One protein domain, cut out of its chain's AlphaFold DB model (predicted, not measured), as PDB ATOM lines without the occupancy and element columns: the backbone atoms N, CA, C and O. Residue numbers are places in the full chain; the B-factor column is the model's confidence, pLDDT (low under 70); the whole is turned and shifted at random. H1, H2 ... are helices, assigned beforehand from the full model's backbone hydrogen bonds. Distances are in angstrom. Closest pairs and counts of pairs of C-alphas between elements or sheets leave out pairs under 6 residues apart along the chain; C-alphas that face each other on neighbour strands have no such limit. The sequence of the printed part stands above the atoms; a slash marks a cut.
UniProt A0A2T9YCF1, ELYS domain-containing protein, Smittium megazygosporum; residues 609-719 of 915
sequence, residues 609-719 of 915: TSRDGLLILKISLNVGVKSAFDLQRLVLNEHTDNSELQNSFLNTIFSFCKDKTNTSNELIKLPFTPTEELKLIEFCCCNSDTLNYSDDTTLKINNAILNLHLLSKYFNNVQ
ATOM      1  N   THR A 609     123.089 125.510  82.689       70.94
ATOM      2  CA  THR A 609     121.640 125.307  82.525       70.94
ATOM      3  C   THR A 609     121.135 125.634  81.114       70.94
ATOM      4  O   THR A 609     120.018 125.269  80.740       70.94
ATOM      5  N   SER A 610     121.969 126.283  80.296       75.12
ATOM      6  CA  SER A 610     121.639 126.688  78.930       75.12
ATOM      7  C   SER A 610     121.985 125.627  77.869       75.12
ATOM      8  O   SER A 610     122.422 124.507  78.142       75.12
ATOM      9  N   ARG A 611     121.870 126.022  76.591       75.25
ATOM     10  CA  ARG A 611     122.385 125.256  75.438       75.25
ATOM     11  C   ARG A 611     123.888 124.960  75.523       75.25
ATOM     12  O   ARG A 611     124.346 124.050  74.835       75.25
ATOM     13  N   ASP A 612     124.641 125.703  76.330       82.81
ATOM     14  CA  ASP A 612     126.093 125.547  76.431       82.81
ATOM     15  C   ASP A 612     126.486 124.403  77.371       82.81
ATOM     16  O   ASP A 612     127.437 123.684  77.066       82.81
ATOM     17  N   GLY A 613     125.669 124.090  78.383       85.50
ATOM     18  CA  GLY A 613     125.785 122.838  79.138       85.50
ATOM     19  C   GLY A 613     125.695 121.595  78.240       85.50
ATOM     20  O   GLY A 613     126.475 120.657  78.397       85.50
ATOM     21  N   LEU A 614     124.828 121.609  77.217       86.94
ATOM     22  CA  LEU A 614     124.754 120.530  76.217       86.94
ATOM     23  C   LEU A 614     125.969 120.484  75.276       86.94
ATOM     24  O   LEU A 614     126.326 119.403  74.807       86.94
ATOM     25  N   LEU A 615     126.608 121.621  74.978       90.94
ATOM     26  CA  LEU A 615     127.860 121.651  74.212       90.94
ATOM     27  C   LEU A 615     129.003 121.036  75.032       90.94
ATOM     28  O   LEU A 615     129.708 120.162  74.531       90.94
ATOM     29  N   ILE A 616     129.124 121.429  76.301       91.31
ATOM     30  CA  ILE A 616     130.098 120.870  77.244       91.31
ATOM     31  C   ILE A 616     129.877 119.363  77.420       91.31
ATOM     32  O   ILE A 616     130.821 118.587  77.289       91.31
ATOM     33  N   LEU A 617     128.633 118.920  77.628       91.56
ATOM     34  CA  LEU A 617     128.293 117.499  77.736       91.56
ATOM     35  C   LEU A 617     128.724 116.712  76.489       91.56
ATOM     36  O   LEU A 617     129.274 115.619  76.611       91.56
ATOM     37  N   LYS A 618     128.514 117.267  75.288       91.94
ATOM     38  CA  LYS A 618     128.942 116.650  74.022       91.94
ATOM     39  C   LYS A 618     130.462 116.608  73.856       91.94
ATOM     40  O   LYS A 618     130.964 115.643  73.284       91.94
ATOM     41  N   ILE A 619     131.193 117.604  74.359       93.62
ATOM     42  CA  ILE A 619     132.662 117.563  74.431       93.62
ATOM     43  C   ILE A 619     133.090 116.429  75.374       93.62
ATOM     44  O   ILE A 619     133.782 115.510  74.938       93.62
ATOM     45  N   SER A 620     132.588 116.413  76.615       92.44
ATOM     46  CA  SER A 620     132.891 115.367  77.602       92.44
ATOM     47  C   SER A 620     132.543 113.959  77.106       92.44
ATOM     48  O   SER A 620     133.317 113.035  77.332       92.44
ATOM     49  N   LEU A 621     131.436 113.779  76.374       92.75
ATOM     50  CA  LEU A 621     131.042 112.486  75.790       92.75
ATOM     51  C   LEU A 621     132.052 111.949  74.773       92.75
ATOM     52  O   LEU A 621     132.270 110.740  74.716       92.75
ATOM     53  N   ASN A 622     132.676 112.827  73.981       91.06
ATOM     54  CA  ASN A 622     133.706 112.420  73.025       91.06
ATOM     55  C   ASN A 622     135.077 112.178  73.681       91.06
ATOM     56  O   ASN A 622     135.907 111.513  73.070       91.06
ATOM     57  N   VAL A 623     135.294 112.652  74.914       89.88
ATOM     58  CA  VAL A 623     136.484 112.325  75.723       89.88
ATOM     59  C   VAL A 623     136.283 111.035  76.530       89.88
ATOM     60  O   VAL A 623     137.189 110.210  76.599       89.88
ATOM     61  N   GLY A 624     135.098 110.812  77.107       90.12
ATOM     62  CA  GLY A 624     134.747 109.549  77.763       90.12
ATOM     63  C   GLY A 624     133.389 109.576  78.467       90.12
ATOM     64  O   GLY A 624     133.026 110.558  79.120       90.12
ATOM     65  N   VAL A 625     132.644 108.465  78.401       91.94
ATOM     66  CA  VAL A 625     131.254 108.389  78.899       91.94
ATOM     67  C   VAL A 625     131.167 108.712  80.391       91.94
ATOM     68  O   VAL A 625     130.253 109.413  80.824       91.94
ATOM     69  N   LYS A 626     132.151 108.254  81.176       89.69
ATOM     70  CA  LYS A 626     132.226 108.544  82.612       89.69
ATOM     71  C   LYS A 626     132.334 110.050  82.895       89.69
ATOM     72  O   LYS A 626     131.607 110.541  83.746       89.69
ATOM     73  N   SER A 627     133.168 110.790  82.157       86.69
ATOM     74  CA  SER A 627     133.344 112.237  82.371       86.69
ATOM     75  C   SER A 627     132.047 113.014  82.121       86.69
ATOM     76  O   SER A 627     131.694 113.903  82.891       86.69
ATOM     77  N   ALA A 628     131.291 112.635  81.087       90.94
ATOM     78  CA  ALA A 628     129.978 113.213  80.811       90.94
ATOM     79  C   ALA A 628     128.929 112.881  81.888       90.94
ATOM     80  O   ALA A 628     128.096 113.723  82.216       90.94
ATOM     81  N   PHE A 629     128.973 111.668  82.442       90.44
ATOM     82  CA  PHE A 629     128.072 111.235  83.509       90.44
ATOM     83  C   PHE A 629     128.376 111.925  84.846       90.44
ATOM     84  O   PHE A 629     127.464 112.427  85.498       90.44
ATOM     85  N   ASP A 630     129.652 112.030  85.217       88.56
ATOM     86  CA  ASP A 630     130.082 112.752  86.419       88.56
ATOM     87  C   ASP A 630     129.701 114.248  86.321       88.56
ATOM     88  O   ASP A 630     129.197 114.824  87.287       88.56
ATOM     89  N   LEU A 631     129.828 114.857  85.131       88.00
ATOM     90  CA  LEU A 631     129.380 116.230  84.866       88.00
ATOM     91  C   LEU A 631     127.859 116.396  84.989       88.00
ATOM     92  O   LEU A 631     127.402 117.364  85.593       88.00
ATOM     93  N   GLN A 632     127.071 115.458  84.454       89.44
ATOM     94  CA  GLN A 632     125.612 115.479  84.604       89.44
ATOM     95  C   GLN A 632     125.211 115.485  86.085       89.44
ATOM     96  O   GLN A 632     124.292 116.215  86.446       89.44
ATOM     97  N   ARG A 633     125.920 114.759  86.957       87.88
ATOM     98  CA  ARG A 633     125.642 114.751  88.403       87.88
ATOM     99  C   ARG A 633     126.034 116.042  89.107       87.88
ATOM    100  O   ARG A 633     125.299 116.478  89.987       87.88
ATOM    101  N   LEU A 634     127.152 116.653  88.719       84.19
ATOM    102  CA  LEU A 634     127.604 117.926  89.285       84.19
ATOM    103  C   LEU A 634     126.549 119.024  89.069       84.19
ATOM    104  O   LEU A 634     126.056 119.593  90.039       84.19
ATOM    105  N   VAL A 635     126.102 119.205  87.821       78.12
ATOM    106  CA  VAL A 635     125.088 120.211  87.444       78.12
ATOM    107  C   VAL A 635     123.751 120.003  88.181       78.12
ATOM    108  O   VAL A 635     123.048 120.963  88.487       78.12
ATOM    109  N   LEU A 636     123.386 118.759  88.512       74.44
ATOM    110  CA  LEU A 636     122.141 118.449  89.232       74.44
ATOM    111  C   LEU A 636     122.199 118.730  90.730       74.44
ATOM    112  O   LEU A 636     121.175 119.078  91.317       74.44
ATOM    113  N   ASN A 637     123.368 118.564  91.350       77.12
ATOM    114  CA  ASN A 637     123.549 118.889  92.764       77.12
ATOM    115  C   ASN A 637     123.430 120.403  93.006       77.12
ATOM    116  O   ASN A 637     123.003 120.819  94.079       77.12
ATOM    117  N   GLU A 638     123.776 121.212  92.002       71.12
ATOM    118  CA  GLU A 638     123.664 122.676  92.021       71.12
ATOM    119  C   GLU A 638     122.269 123.169  91.589       71.12
ATOM    120  O   GLU A 638     121.805 124.213  92.053       71.12
ATOM    121  N   HIS A 639     121.562 122.409  90.744       68.25
ATOM    122  CA  HIS A 639     120.267 122.786  90.167       68.25
ATOM    123  C   HIS A 639     119.210 121.678  90.306       68.25
ATOM    124  O   HIS A 639     118.711 121.133  89.316       68.25
ATOM    125  N   THR A 640     118.831 121.373  91.551       60.62
ATOM    126  CA  THR A 640     117.924 120.264  91.919       60.62
ATOM    127  C   THR A 640     116.566 120.268  91.215       60.62
ATOM    128  O   THR A 640     115.956 119.212  91.049       60.62
ATOM    129  N   ASP A 641     116.092 121.438  90.786       64.81
ATOM    130  CA  ASP A 641     114.714 121.629  90.326       64.81
ATOM    131  C   ASP A 641     114.552 121.428  88.802       64.81
ATOM    132  O   ASP A 641     113.434 121.285  88.302       64.81
ATOM    133  N   ASN A 642     115.651 121.366  88.035       73.94
ATOM    134  CA  ASN A 642     115.609 121.320  86.567       73.94
ATOM    135  C   ASN A 642     115.553 119.883  86.003       73.94
ATOM    136  O   ASN A 642     116.476 119.379  85.354       73.94
ATOM    137  N   SER A 643     114.423 119.212  86.245       75.38
ATOM    138  CA  SER A 643     114.181 117.836  85.778       75.38
ATOM    139  C   SER A 643     114.185 117.673  84.246       75.38
ATOM    140  O   SER A 643     114.555 116.607  83.745       75.38
ATOM    141  N   GLU A 644     113.841 118.718  83.484       80.44
ATOM    142  CA  GLU A 644     113.893 118.702  82.015       80.44
ATOM    143  C   GLU A 644     115.334 118.653  81.500       80.44
ATOM    144  O   GLU A 644     115.655 117.838  80.629       80.44
ATOM    145  N   LEU A 645     116.228 119.457  82.080       79.25
ATOM    146  CA  LEU A 645     117.649 119.436  81.746       79.25
ATOM    147  C   LEU A 645     118.297 118.103  82.130       79.25
ATOM    148  O   LEU A 645     119.046 117.546  81.327       79.25
ATOM    149  N   GLN A 646     117.932 117.528  83.285       81.69
ATOM    150  CA  GLN A 646     118.354 116.172  83.657       81.69
ATOM    151  C   GLN A 646     118.006 115.149  82.567       81.69
ATOM    152  O   GLN A 646     118.845 114.331  82.181       81.69
ATOM    153  N   ASN A 647     116.764 115.192  82.077       84.06
ATOM    154  CA  ASN A 647     116.284 114.295  81.030       84.06
ATOM    155  C   ASN A 647     117.028 114.542  79.714       84.06
ATOM    156  O   ASN A 647     117.456 113.586  79.072       84.06
ATOM    157  N   SER A 648     117.248 115.804  79.337       86.81
ATOM    158  CA  SER A 648     118.010 116.173  78.139       86.81
ATOM    159  C   SER A 648     119.451 115.648  78.181       86.81
ATOM    160  O   SER A 648     119.932 115.072  77.201       86.81
ATOM    161  N   PHE A 649     120.124 115.765  79.331       89.50
ATOM    162  CA  PHE A 649     121.495 115.292  79.517       89.50
ATOM    163  C   PHE A 649     121.567 113.761  79.449       89.50
ATOM    164  O   PHE A 649     122.338 113.223  78.656       89.50
ATOM    165  N   LEU A 650     120.719 113.048  80.202       89.75
ATOM    166  CA  LEU A 650     120.668 111.580  80.169       89.75
ATOM    167  C   LEU A 650     120.319 111.049  78.771       89.75
ATOM    168  O   LEU A 650     121.023 110.182  78.260       89.75
ATOM    169  N   ASN A 651     119.321 111.624  78.094       88.75
ATOM    170  CA  ASN A 651     118.964 111.253  76.721       88.75
ATOM    171  C   ASN A 651     120.111 111.512  75.727       88.75
ATOM    172  O   ASN A 651     120.291 110.739  74.784       88.75
ATOM    173  N   THR A 652     120.922 112.553  75.944       90.06
ATOM    174  CA  THR A 652     122.115 112.837  75.127       90.06
ATOM    175  C   THR A 652     123.224 111.807  75.380       90.06
ATOM    176  O   THR A 652     123.815 111.304  74.427       90.06
ATOM    177  N   ILE A 653     123.464 111.420  76.639       91.44
ATOM    178  CA  ILE A 653     124.423 110.358  76.995       91.44
ATOM    179  C   ILE A 653     123.982 109.015  76.392       91.44
ATOM    180  O   ILE A 653     124.781 108.327  75.754       91.44
ATOM    181  N   PHE A 654     122.711 108.642  76.558       89.88
ATOM    182  CA  PHE A 654     122.178 107.358  76.099       89.88
ATOM    183  C   PHE A 654     122.145 107.248  74.570       89.88
ATOM    184  O   PHE A 654     122.524 106.206  74.037       89.88
ATOM    185  N   SER A 655     121.766 108.314  73.855       88.19
ATOM    186  CA  SER A 655     121.808 108.331  72.384       88.19
ATOM    187  C   SER A 655     123.240 108.224  71.857       88.19
ATOM    188  O   SER A 655     123.517 107.332  71.061       88.19
ATOM    189  N   PHE A 656     124.187 109.002  72.389       88.12
ATOM    190  CA  PHE A 656     125.602 108.885  72.014       88.12
ATOM    191  C   PHE A 656     126.182 107.481  72.268       88.12
ATOM    192  O   PHE A 656     126.963 106.966  71.468       88.12
ATOM    193  N   CYS A 657     125.797 106.839  73.376       85.81
ATOM    194  CA  CYS A 657     126.275 105.499  73.717       85.81
ATOM    195  C   CYS A 657     125.618 104.374  72.908       85.81
ATOM    196  O   CYS A 657     126.199 103.291  72.826       85.81
ATOM    197  N   LYS A 658     124.432 104.605  72.333       81.00
ATOM    198  CA  LYS A 658     123.711 103.639  71.493       81.00
ATOM    199  C   LYS A 658     124.441 103.379  70.174       81.00
ATOM    200  O   LYS A 658     124.539 102.230  69.752       81.00
ATOM    201  N   ASP A 659     124.982 104.432  69.570       75.38
ATOM    202  CA  ASP A 659     125.577 104.385  68.228       75.38
ATOM    203  C   ASP A 659     126.979 103.744  68.207       75.38
ATOM    204  O   ASP A 659     127.519 103.440  67.143       75.38
ATOM    205  N   LYS A 660     127.592 103.525  69.379       78.25
ATOM    206  CA  LYS A 660     128.983 103.067  69.528       78.25
ATOM    207  C   LYS A 660     129.086 101.899  70.520       78.25
ATOM    208  O   LYS A 660     128.795 102.005  71.713       78.25
ATOM    209  N   THR A 661     129.574 100.753  70.043       71.38
ATOM    210  CA  THR A 661     129.648  99.503  70.824       71.38
ATOM    211  C   THR A 661     130.545  99.600  72.062       71.38
ATOM    212  O   THR A 661     130.197  99.034  73.101       71.38
ATOM    213  N   ASN A 662     131.657 100.335  71.995       78.81
ATOM    214  CA  ASN A 662     132.593 100.481  73.117       78.81
ATOM    215  C   ASN A 662     132.003 101.336  74.250       78.81
ATOM    216  O   ASN A 662     131.958 100.884  75.393       78.81
ATOM    217  N   THR A 663     131.444 102.503  73.927       83.19
ATOM    218  CA  THR A 663     130.777 103.392  74.897       83.19
ATOM    219  C   THR A 663     129.557 102.733  75.538       83.19
ATOM    220  O   THR A 663     129.308 102.938  76.723       83.19
ATOM    221  N   SER A 664     128.845 101.855  74.817       81.62
ATOM    222  CA  SER A 664     127.760 101.050  75.402       81.62
ATOM    223  C   SER A 664     128.235 100.166  76.571       81.62
ATOM    224  O   SER A 664     127.521  99.998  77.557       81.62
ATOM    225  N   ASN A 665     129.466  99.639  76.501       81.62
ATOM    226  CA  ASN A 665     130.053  98.820  77.565       81.62
ATOM    227  C   ASN A 665     130.557  99.666  78.747       81.62
ATOM    228  O   ASN A 665     130.654  99.145  79.855       81.62
ATOM    229  N   GLU A 666     130.912 100.933  78.521       85.81
ATOM    230  CA  GLU A 666     131.252 101.882  79.589       85.81
ATOM    231  C   GLU A 666     130.001 102.330  80.338       85.81
ATOM    232  O   GLU A 666     129.958 102.203  81.559       85.81
ATOM    233  N   LEU A 667     128.963 102.750  79.605       87.81
ATOM    234  CA  LEU A 667     127.673 103.176  80.151       87.81
ATOM    235  C   LEU A 667     127.121 102.150  81.151       87.81
ATOM    236  O   LEU A 667     126.741 102.494  82.261       87.81
ATOM    237  N   ILE A 668     127.147 100.867  80.783       85.88
ATOM    238  CA  ILE A 668     126.601  99.757  81.580       85.88
ATOM    239  C   ILE A 668     127.422  99.455  82.851       85.88
ATOM    240  O   ILE A 668     126.932  98.770  83.752       85.88
ATOM    241  N   LYS A 669     128.656  99.964  82.956       85.75
ATOM    242  CA  LYS A 669     129.490  99.877  84.167       85.75
ATOM    243  C   LYS A 669     129.281 101.057  85.123       85.75
ATOM    244  O   LYS A 669     129.835 101.025  86.221       85.75
ATOM    245  N   LEU A 670     128.541 102.094  84.725       89.31
ATOM    246  CA  LEU A 670     128.335 103.273  85.562       89.31
ATOM    247  C   LEU A 670     127.373 102.982  86.730       89.31
ATOM    248  O   LEU A 670     126.435 102.193  86.586       89.31
ATOM    249  N   PRO A 671     127.593 103.603  87.903       89.12
ATOM    250  CA  PRO A 671     126.804 103.351  89.103       89.12
ATOM    251  C   PRO A 671     125.499 104.157  89.073       89.12
ATOM    252  O   PRO A 671     125.383 105.180  89.752       89.12
ATOM    253  N   PHE A 672     124.529 103.723  88.267       86.75
ATOM    254  CA  PHE A 672     123.204 104.346  88.185       86.75
ATOM    255  C   PHE A 672     122.474 104.353  89.533       86.75
ATOM    256  O   PHE A 672     122.514 103.387  90.296       86.75
ATOM    257  N   THR A 673     121.765 105.445  89.802       88.12
ATOM    258  CA  THR A 673     120.702 105.487  90.811       88.12
ATOM    259  C   THR A 673     119.437 104.804  90.269       88.12
ATOM    260  O   THR A 673     119.269 104.720  89.049       88.12
ATOM    261  N   PRO A 674     118.489 104.380  91.128       86.19
ATOM    262  CA  PRO A 674     117.234 103.775  90.670       86.19
ATOM    263  C   PRO A 674     116.426 104.664  89.710       86.19
ATOM    264  O   PRO A 674     115.726 104.153  88.841       86.19
ATOM    265  N   THR A 675     116.521 105.994  89.830       86.06
ATOM    266  CA  THR A 675     115.821 106.930  88.935       86.06
ATOM    267  C   THR A 675     116.499 107.045  87.568       86.06
ATOM    268  O   THR A 675     115.809 107.144  86.556       86.06
ATOM    269  N   GLU A 676     117.831 106.986  87.504       88.50
ATOM    270  CA  GLU A 676     118.577 106.958  86.238       88.50
ATOM    271  C   GLU A 676     118.449 105.596  85.534       88.50
ATOM    272  O   GLU A 676     118.336 105.556  84.311       88.50
ATOM    273  N   GLU A 677     118.410 104.491  86.289       86.56
ATOM    274  CA  GLU A 677     118.154 103.138  85.771       86.56
ATOM    275  C   GLU A 677     116.759 103.041  85.133       86.56
ATOM    276  O   GLU A 677     116.629 102.555  84.009       86.56
ATOM    277  N   LEU A 678     115.723 103.575  85.794       85.38
ATOM    278  CA  LEU A 678     114.380 103.670  85.212       85.38
ATOM    279  C   LEU A 678     114.383 104.487  83.912       85.38
ATOM    280  O   LEU A 678     113.844 104.015  82.914       85.38
ATOM    281  N   LYS A 679     115.063 105.643  83.877       85.94
ATOM    282  CA  LYS A 679     115.194 106.461  82.656       85.94
ATOM    283  C   LYS A 679     115.964 105.751  81.539       85.94
ATOM    284  O   LYS A 679     115.629 105.929  80.373       85.94
ATOM    285  N   LEU A 680     116.963 104.923  81.856       85.50
ATOM    286  CA  LEU A 680     117.666 104.093  80.869       85.50
ATOM    287  C   LEU A 680     116.740 103.013  80.283       85.50
ATOM    288  O   LEU A 680     116.750 102.780  79.072       85.50
ATOM    289  N   ILE A 681     115.917 102.377  81.120       83.12
ATOM    290  CA  ILE A 681     114.915 101.394  80.684       83.12
ATOM    291  C   ILE A 681     113.846 102.075  79.815       83.12
ATOM    292  O   ILE A 681     113.565 101.593  78.720       83.12
ATOM    293  N   GLU A 682     113.306 103.219  80.245       85.00
ATOM    294  CA  GLU A 682     112.376 104.041  79.458       85.00
ATOM    295  C   GLU A 682     112.994 104.476  78.124       85.00
ATOM    296  O   GLU A 682     112.369 104.305  77.084       85.00
ATOM    297  N   PHE A 683     114.245 104.940  78.105       84.19
ATOM    298  CA  PHE A 683     114.952 105.292  76.871       84.19
ATOM    299  C   PHE A 683     115.040 104.104  75.898       84.19
ATOM    300  O   PHE A 683     114.881 104.276  74.688       84.19
ATOM    301  N   CYS A 684     115.277 102.888  76.395       80.06
ATOM    302  CA  CYS A 684     115.373 101.701  75.543       80.06
ATOM    303  C   CYS A 684     114.006 101.186  75.066       80.06
ATOM    304  O   CYS A 684     113.905 100.681  73.945       80.06
ATOM    305  N   CYS A 685     112.965 101.312  75.890       75.69
ATOM    306  CA  CYS A 685     111.614 100.836  75.588       75.69
ATOM    307  C   CYS A 685     110.784 101.842  74.773       75.69
ATOM    308  O   CYS A 685     110.073 101.431  73.864       75.69
ATOM    309  N   CYS A 686     110.883 103.140  75.078       65.62
ATOM    310  CA  CYS A 686     109.978 104.192  74.597       65.62
ATOM    311  C   CYS A 686     110.551 105.034  73.442       65.62
ATOM    312  O   CYS A 686     109.786 105.665  72.716       65.62
ATOM    313  N   ASN A 687     111.859 104.973  73.144       55.78
ATOM    314  CA  ASN A 687     112.390 105.497  71.866       55.78
ATOM    315  C   ASN A 687     111.950 104.677  70.633       55.78
ATOM    316  O   ASN A 687     112.518 104.815  69.551       55.78
ATOM    317  N   SER A 688     110.925 103.834  70.768       47.56
ATOM    318  CA  SER A 688     110.085 103.418  69.652       47.56
ATOM    319  C   SER A 688     109.286 104.582  69.051       47.56
ATOM    320  O   SER A 688     108.951 104.523  67.875       47.56
ATOM    321  N   ASP A 689     109.010 105.661  69.793       44.69
ATOM    322  CA  ASP A 689     108.146 106.739  69.288       44.69
ATOM    323  C   ASP A 689     108.833 107.658  68.269       44.69
ATOM    324  O   ASP A 689     108.194 108.115  67.320       44.69
ATOM    325  N   THR A 690     110.156 107.841  68.351       46.97
ATOM    326  CA  THR A 690     110.930 108.489  67.274       46.97
ATOM    327  C   THR A 690     110.990 107.638  66.000       46.97
ATOM    328  O   THR A 690     111.264 108.166  64.923       46.97
ATOM    329  N   LEU A 691     110.639 106.347  66.072       44.53
ATOM    330  CA  LEU A 691     110.482 105.492  64.892       44.53
ATOM    331  C   LEU A 691     109.182 105.785  64.131       44.53
ATOM    332  O   LEU A 691     109.069 105.390  62.972       44.53
ATOM    333  N   ASN A 692     108.209 106.485  64.721       45.69
ATOM    334  CA  ASN A 692     106.945 106.797  64.045       45.69
ATOM    335  C   ASN A 692     107.055 107.951  63.029       45.69
ATOM    336  O   ASN A 692     106.165 108.085  62.198       45.69
ATOM    337  N   TYR A 693     108.151 108.724  63.041       45.91
ATOM    338  CA  TYR A 693     108.396 109.849  62.118       45.91
ATOM    339  C   TYR A 693     109.414 109.574  60.998       45.91
ATOM    340  O   TYR A 693     109.623 110.423  60.137       45.91
ATOM    341  N   SER A 694     110.057 108.406  60.990       47.94
ATOM    342  CA  SER A 694     110.865 107.952  59.853       47.94
ATOM    343  C   SER A 694     110.000 107.085  58.940       47.94
ATOM    344  O   SER A 694     109.354 106.165  59.437       47.94
ATOM    345  N   ASP A 695     109.999 107.309  57.628       54.69
ATOM    346  CA  ASP A 695     109.374 106.369  56.678       54.69
ATOM    347  C   ASP A 695     110.262 105.139  56.402       54.69
ATOM    348  O   ASP A 695     109.782 104.105  55.934       54.69
ATOM    349  N   ASP A 696     111.550 105.201  56.759       70.00
ATOM    350  CA  ASP A 696     112.513 104.122  56.548       70.00
ATOM    351  C   ASP A 696     112.358 103.012  57.603       70.00
ATOM    352  O   ASP A 696     112.887 103.070  58.718       70.00
ATOM    353  N   THR A 697     111.632 101.958  57.229       65.75
ATOM    354  CA  THR A 697     111.418 100.747  58.038       65.75
ATOM    355  C   THR A 697     112.720 100.058  58.455       65.75
ATOM    356  O   THR A 697     112.784  99.499  59.555       65.75
ATOM    357  N   THR A 698     113.771 100.139  57.640       66.19
ATOM    358  CA  THR A 698     115.098  99.570  57.914       66.19
ATOM    359  C   THR A 698     115.742 100.256  59.117       66.19
ATOM    360  O   THR A 698     116.238  99.598  60.037       66.19
ATOM    361  N   LEU A 699     115.648 101.587  59.168       64.75
ATOM    362  CA  LEU A 699     116.171 102.407  60.259       64.75
ATOM    363  C   LEU A 699     115.400 102.178  61.574       64.75
ATOM    364  O   LEU A 699     116.001 102.212  62.652       64.75
ATOM    365  N   LYS A 700     114.101 101.839  61.509       61.62
ATOM    366  CA  LYS A 700     113.309 101.412  62.686       61.62
ATOM    367  C   LYS A 700     113.794 100.086  63.262       61.62
ATOM    368  O   LYS A 700     114.011  99.979  64.469       61.62
ATOM    369  N   ILE A 701     113.984  99.087  62.400       66.56
ATOM    370  CA  ILE A 701     114.418  97.741  62.796       66.56
ATOM    371  C   ILE A 701     115.815  97.798  63.429       66.56
ATOM    372  O   ILE A 701     116.007  97.280  64.530       66.56
ATOM    373  N   ASN A 702     116.758  98.505  62.800       66.38
ATOM    374  CA  ASN A 702     118.114  98.682  63.328       66.38
ATOM    375  C   ASN A 702     118.110  99.363  64.706       66.38
ATOM    376  O   ASN A 702     118.768  98.898  65.640       66.38
ATOM    377  N   ASN A 703     117.305 100.416  64.880       66.12
ATOM    378  CA  ASN A 703     117.172 101.105  66.163       66.12
ATOM    379  C   ASN A 703     116.585 100.225  67.277       66.12
ATOM    380  O   ASN A 703     117.036 100.337  68.420       66.12
ATOM    381  N   ALA A 704     115.611  99.366  66.964       67.38
ATOM    382  CA  ALA A 704     115.027  98.427  67.921       67.38
ATOM    383  C   ALA A 704     116.025  97.325  68.326       67.38
ATOM    384  O   ALA A 704     116.135  96.995  69.508       67.38
ATOM    385  N   ILE A 705     116.803  96.802  67.369       72.19
ATOM    386  CA  ILE A 705     117.870  95.820  67.626       72.19
ATOM    387  C   ILE A 705     118.936  96.408  68.563       72.19
ATOM    388  O   ILE A 705     119.308  95.761  69.543       72.19
ATOM    389  N   LEU A 706     119.380  97.646  68.318       71.06
ATOM    390  CA  LEU A 706     120.361  98.335  69.166       71.06
ATOM    391  C   LEU A 706     119.848  98.552  70.602       71.06
ATOM    392  O   LEU A 706     120.574  98.265  71.555       71.06
ATOM    393  N   ASN A 707     118.588  98.973  70.777       74.44
ATOM    394  CA  ASN A 707     117.976  99.130  72.105       74.44
ATOM    395  C   ASN A 707     117.906  97.793  72.871       74.44
ATOM    396  O   ASN A 707     118.272  97.725  74.046       74.44
ATOM    397  N   LEU A 708     117.477  96.712  72.206       73.38
ATOM    398  CA  LEU A 708     117.425  95.369  72.801       73.38
ATOM    399  C   LEU A 708     118.821  94.840  73.161       73.38
ATOM    400  O   LEU A 708     118.987  94.172  74.183       73.38
ATOM    401  N   HIS A 709     119.835  95.156  72.353       76.12
ATOM    402  CA  HIS A 709     121.221  94.792  72.629       76.12
ATOM    403  C   HIS A 709     121.774  95.525  73.864       76.12
ATOM    404  O   HIS A 709     122.429  94.894  74.699       76.12
ATOM    405  N   LEU A 710     121.457  96.817  74.028       75.44
ATOM    406  CA  LEU A 710     121.825  97.602  75.211       75.44
ATOM    407  C   LEU A 710     121.184  97.031  76.489       75.44
ATOM    408  O   LEU A 710     121.893  96.740  77.452       75.44
ATOM    409  N   LEU A 711     119.866  96.789  76.465       79.12
ATOM    410  CA  LEU A 711     119.122  96.176  77.575       79.12
ATOM    411  C   LEU A 711     119.679  94.798  77.957       79.12
ATOM    412  O   LEU A 711     119.885  94.516  79.136       79.12
ATOM    413  N   SER A 712     119.957  93.944  76.966       79.25
ATOM    414  CA  SER A 712     120.514  92.605  77.192       79.25
ATOM    415  C   SER A 712     121.873  92.667  77.899       79.25
ATOM    416  O   SER A 712     122.074  92.014  78.925       79.25
ATOM    417  N   LYS A 713     122.794  93.516  77.416       76.81
ATOM    418  CA  LYS A 713     124.080  93.752  78.088       76.81
ATOM    419  C   LYS A 713     123.898  94.279  79.516       76.81
ATOM    420  O   LYS A 713     124.624  93.836  80.407       76.81
ATOM    421  N   TYR A 714     122.944  95.186  79.736       79.38
ATOM    422  CA  TYR A 714     122.685  95.774  81.049       79.38
ATOM    423  C   TYR A 714     122.261  94.711  82.071       79.38
ATOM    424  O   TYR A 714     122.941  94.521  83.082       79.38
ATOM    425  N   PHE A 715     121.216  93.934  81.766       83.00
ATOM    426  CA  PHE A 715     120.742  92.873  82.660       83.00
ATOM    427  C   PHE A 715     121.804  91.797  82.922       83.00
ATOM    428  O   PHE A 715     121.929  91.334  84.057       83.00
ATOM    429  N   ASN A 716     122.615  91.442  81.920       80.88
ATOM    430  CA  ASN A 716     123.726  90.504  82.099       80.88
ATOM    431  C   ASN A 716     124.790  91.045  83.078       80.88
ATOM    432  O   ASN A 716     125.304  90.286  83.903       80.88
ATOM    433  N   ASN A 717     125.099  92.348  83.044       80.94
ATOM    434  CA  ASN A 717     126.049  92.957  83.980       80.94
ATOM    435  C   ASN A 717     125.498  93.024  85.418       80.94
ATOM    436  O   ASN A 717     126.217  92.719  86.375       80.94
ATOM    437  N   VAL A 718     124.211  93.350  85.578       81.38
ATOM    438  CA  VAL A 718     123.518  93.328  86.881       81.38
ATOM    439  C   VAL A 718     123.493  91.911  87.469       81.38
ATOM    440  O   VAL A 718     123.820  91.716  88.640       81.38
ATOM    441  N   GLN A 719     123.193  90.884  86.666       80.44
ATOM    442  CA  GLN A 719     123.268  89.488  87.119       80.44
ATOM    443  C   GLN A 719     124.690  89.087  87.532       80.44
ATOM    444  O   GLN A 719     124.868  88.454  88.577       80.44
TER     445      GLN A 719
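What this domain is: This is residues 609 to 719 of the 915 residues of the protein "ELYS domain-containing protein" of Smittium megazygosporum (UniProt A0A2T9YCF1). The long helix H7 lies side by side with H5, and H5 packs on H3, which belongs to an up-and-down bundle of three helices, H1, H2 and H3, each running against the one before it. H3 is in the middle of the whole, short H4 sits by the last residues of H3 and the first of H2, and the turn of residues 693 to 698, of which 693 belongs to short H6 and 697 to 698 belong to H7, sticks out. The printed part has 111 residues with seven named helices, H1 to H7 in chain order, and no named strand; its class is all helix. It is compact, with a radius of gyration of the C-alphas of 14.2 A, and spans 41 by 35 by 25 A.

Where its parts are: H7, the longest helix, is residues 697 to 719 and measures 33.4 A from C-alpha 697 at (111.418, 100.747, 58.038) to C-alpha 719 at (123.268, 89.488, 87.119). H5 is residues 674 to 686, 17.6 A. H3 is residues 643 to 658, 22.3 A. H2 is residues 625 to 638, 20.8 A, and H1 is residues 611 to 623, 19.1 A, beginning at C-alpha 611 at (122.385, 125.256, 75.438). H4 is residues 661 to 667, and H6 is residues 689 to 693.

How they stand to each other: H7, with residues 707 to 711 alone, touches H5 at a shallow tilt of 28 degrees, opposite ways; their closest C-alphas, of Cys 684 and Asn 707, are 5.0 A apart. H3 is the hub, touching five other helices. H5 touches it at a steep tilt of 61 degrees, the closest C-alphas being those of Asn 651 and Phe 683, 7.2 A apart. H7 and H3 only just touch, with 3 pairs of C-alphas within 8 A, about perpendicular at 82 degrees; the closest are Lys 658 and Leu 706, 6.7 A. H2 and H3 form a helical hairpin at 2 degrees, the C-alphas of Gln 632 and Phe 649 closest at 6.5 A. H1 and H2 form another at 32 degrees, with Ser 620 and Ala 628 closest at 4.8 A. H1 touches H3 the same way at 30 degrees, closest at Leu 614 and Phe 649, 7.0 A. H3 and H4 touch only at the corner, at Cys 657 and Ser 664, 5.0 A. H6 is close to H7 but not clearly touching, and H1 and H7 are apart. Every O i to N i+4 pair is within hydrogen-bond range in H1, H2, H3, H5 and H7; H4 has 2 of 3, and H6 has 0 of 1, with 1 of 2 O i to N i+3 pairs.

The domain as a whole: The two C-alphas farthest apart, of Glu 638 and Thr 697, are 42.3 A apart. The printed part has no cut and no long link; the link from H4 to H5 is short and the others are tight. The mean pLDDT of the printed part is 78.7, and it is under 70 at residues 639 to 641, 686 to 695 and 697 to 704.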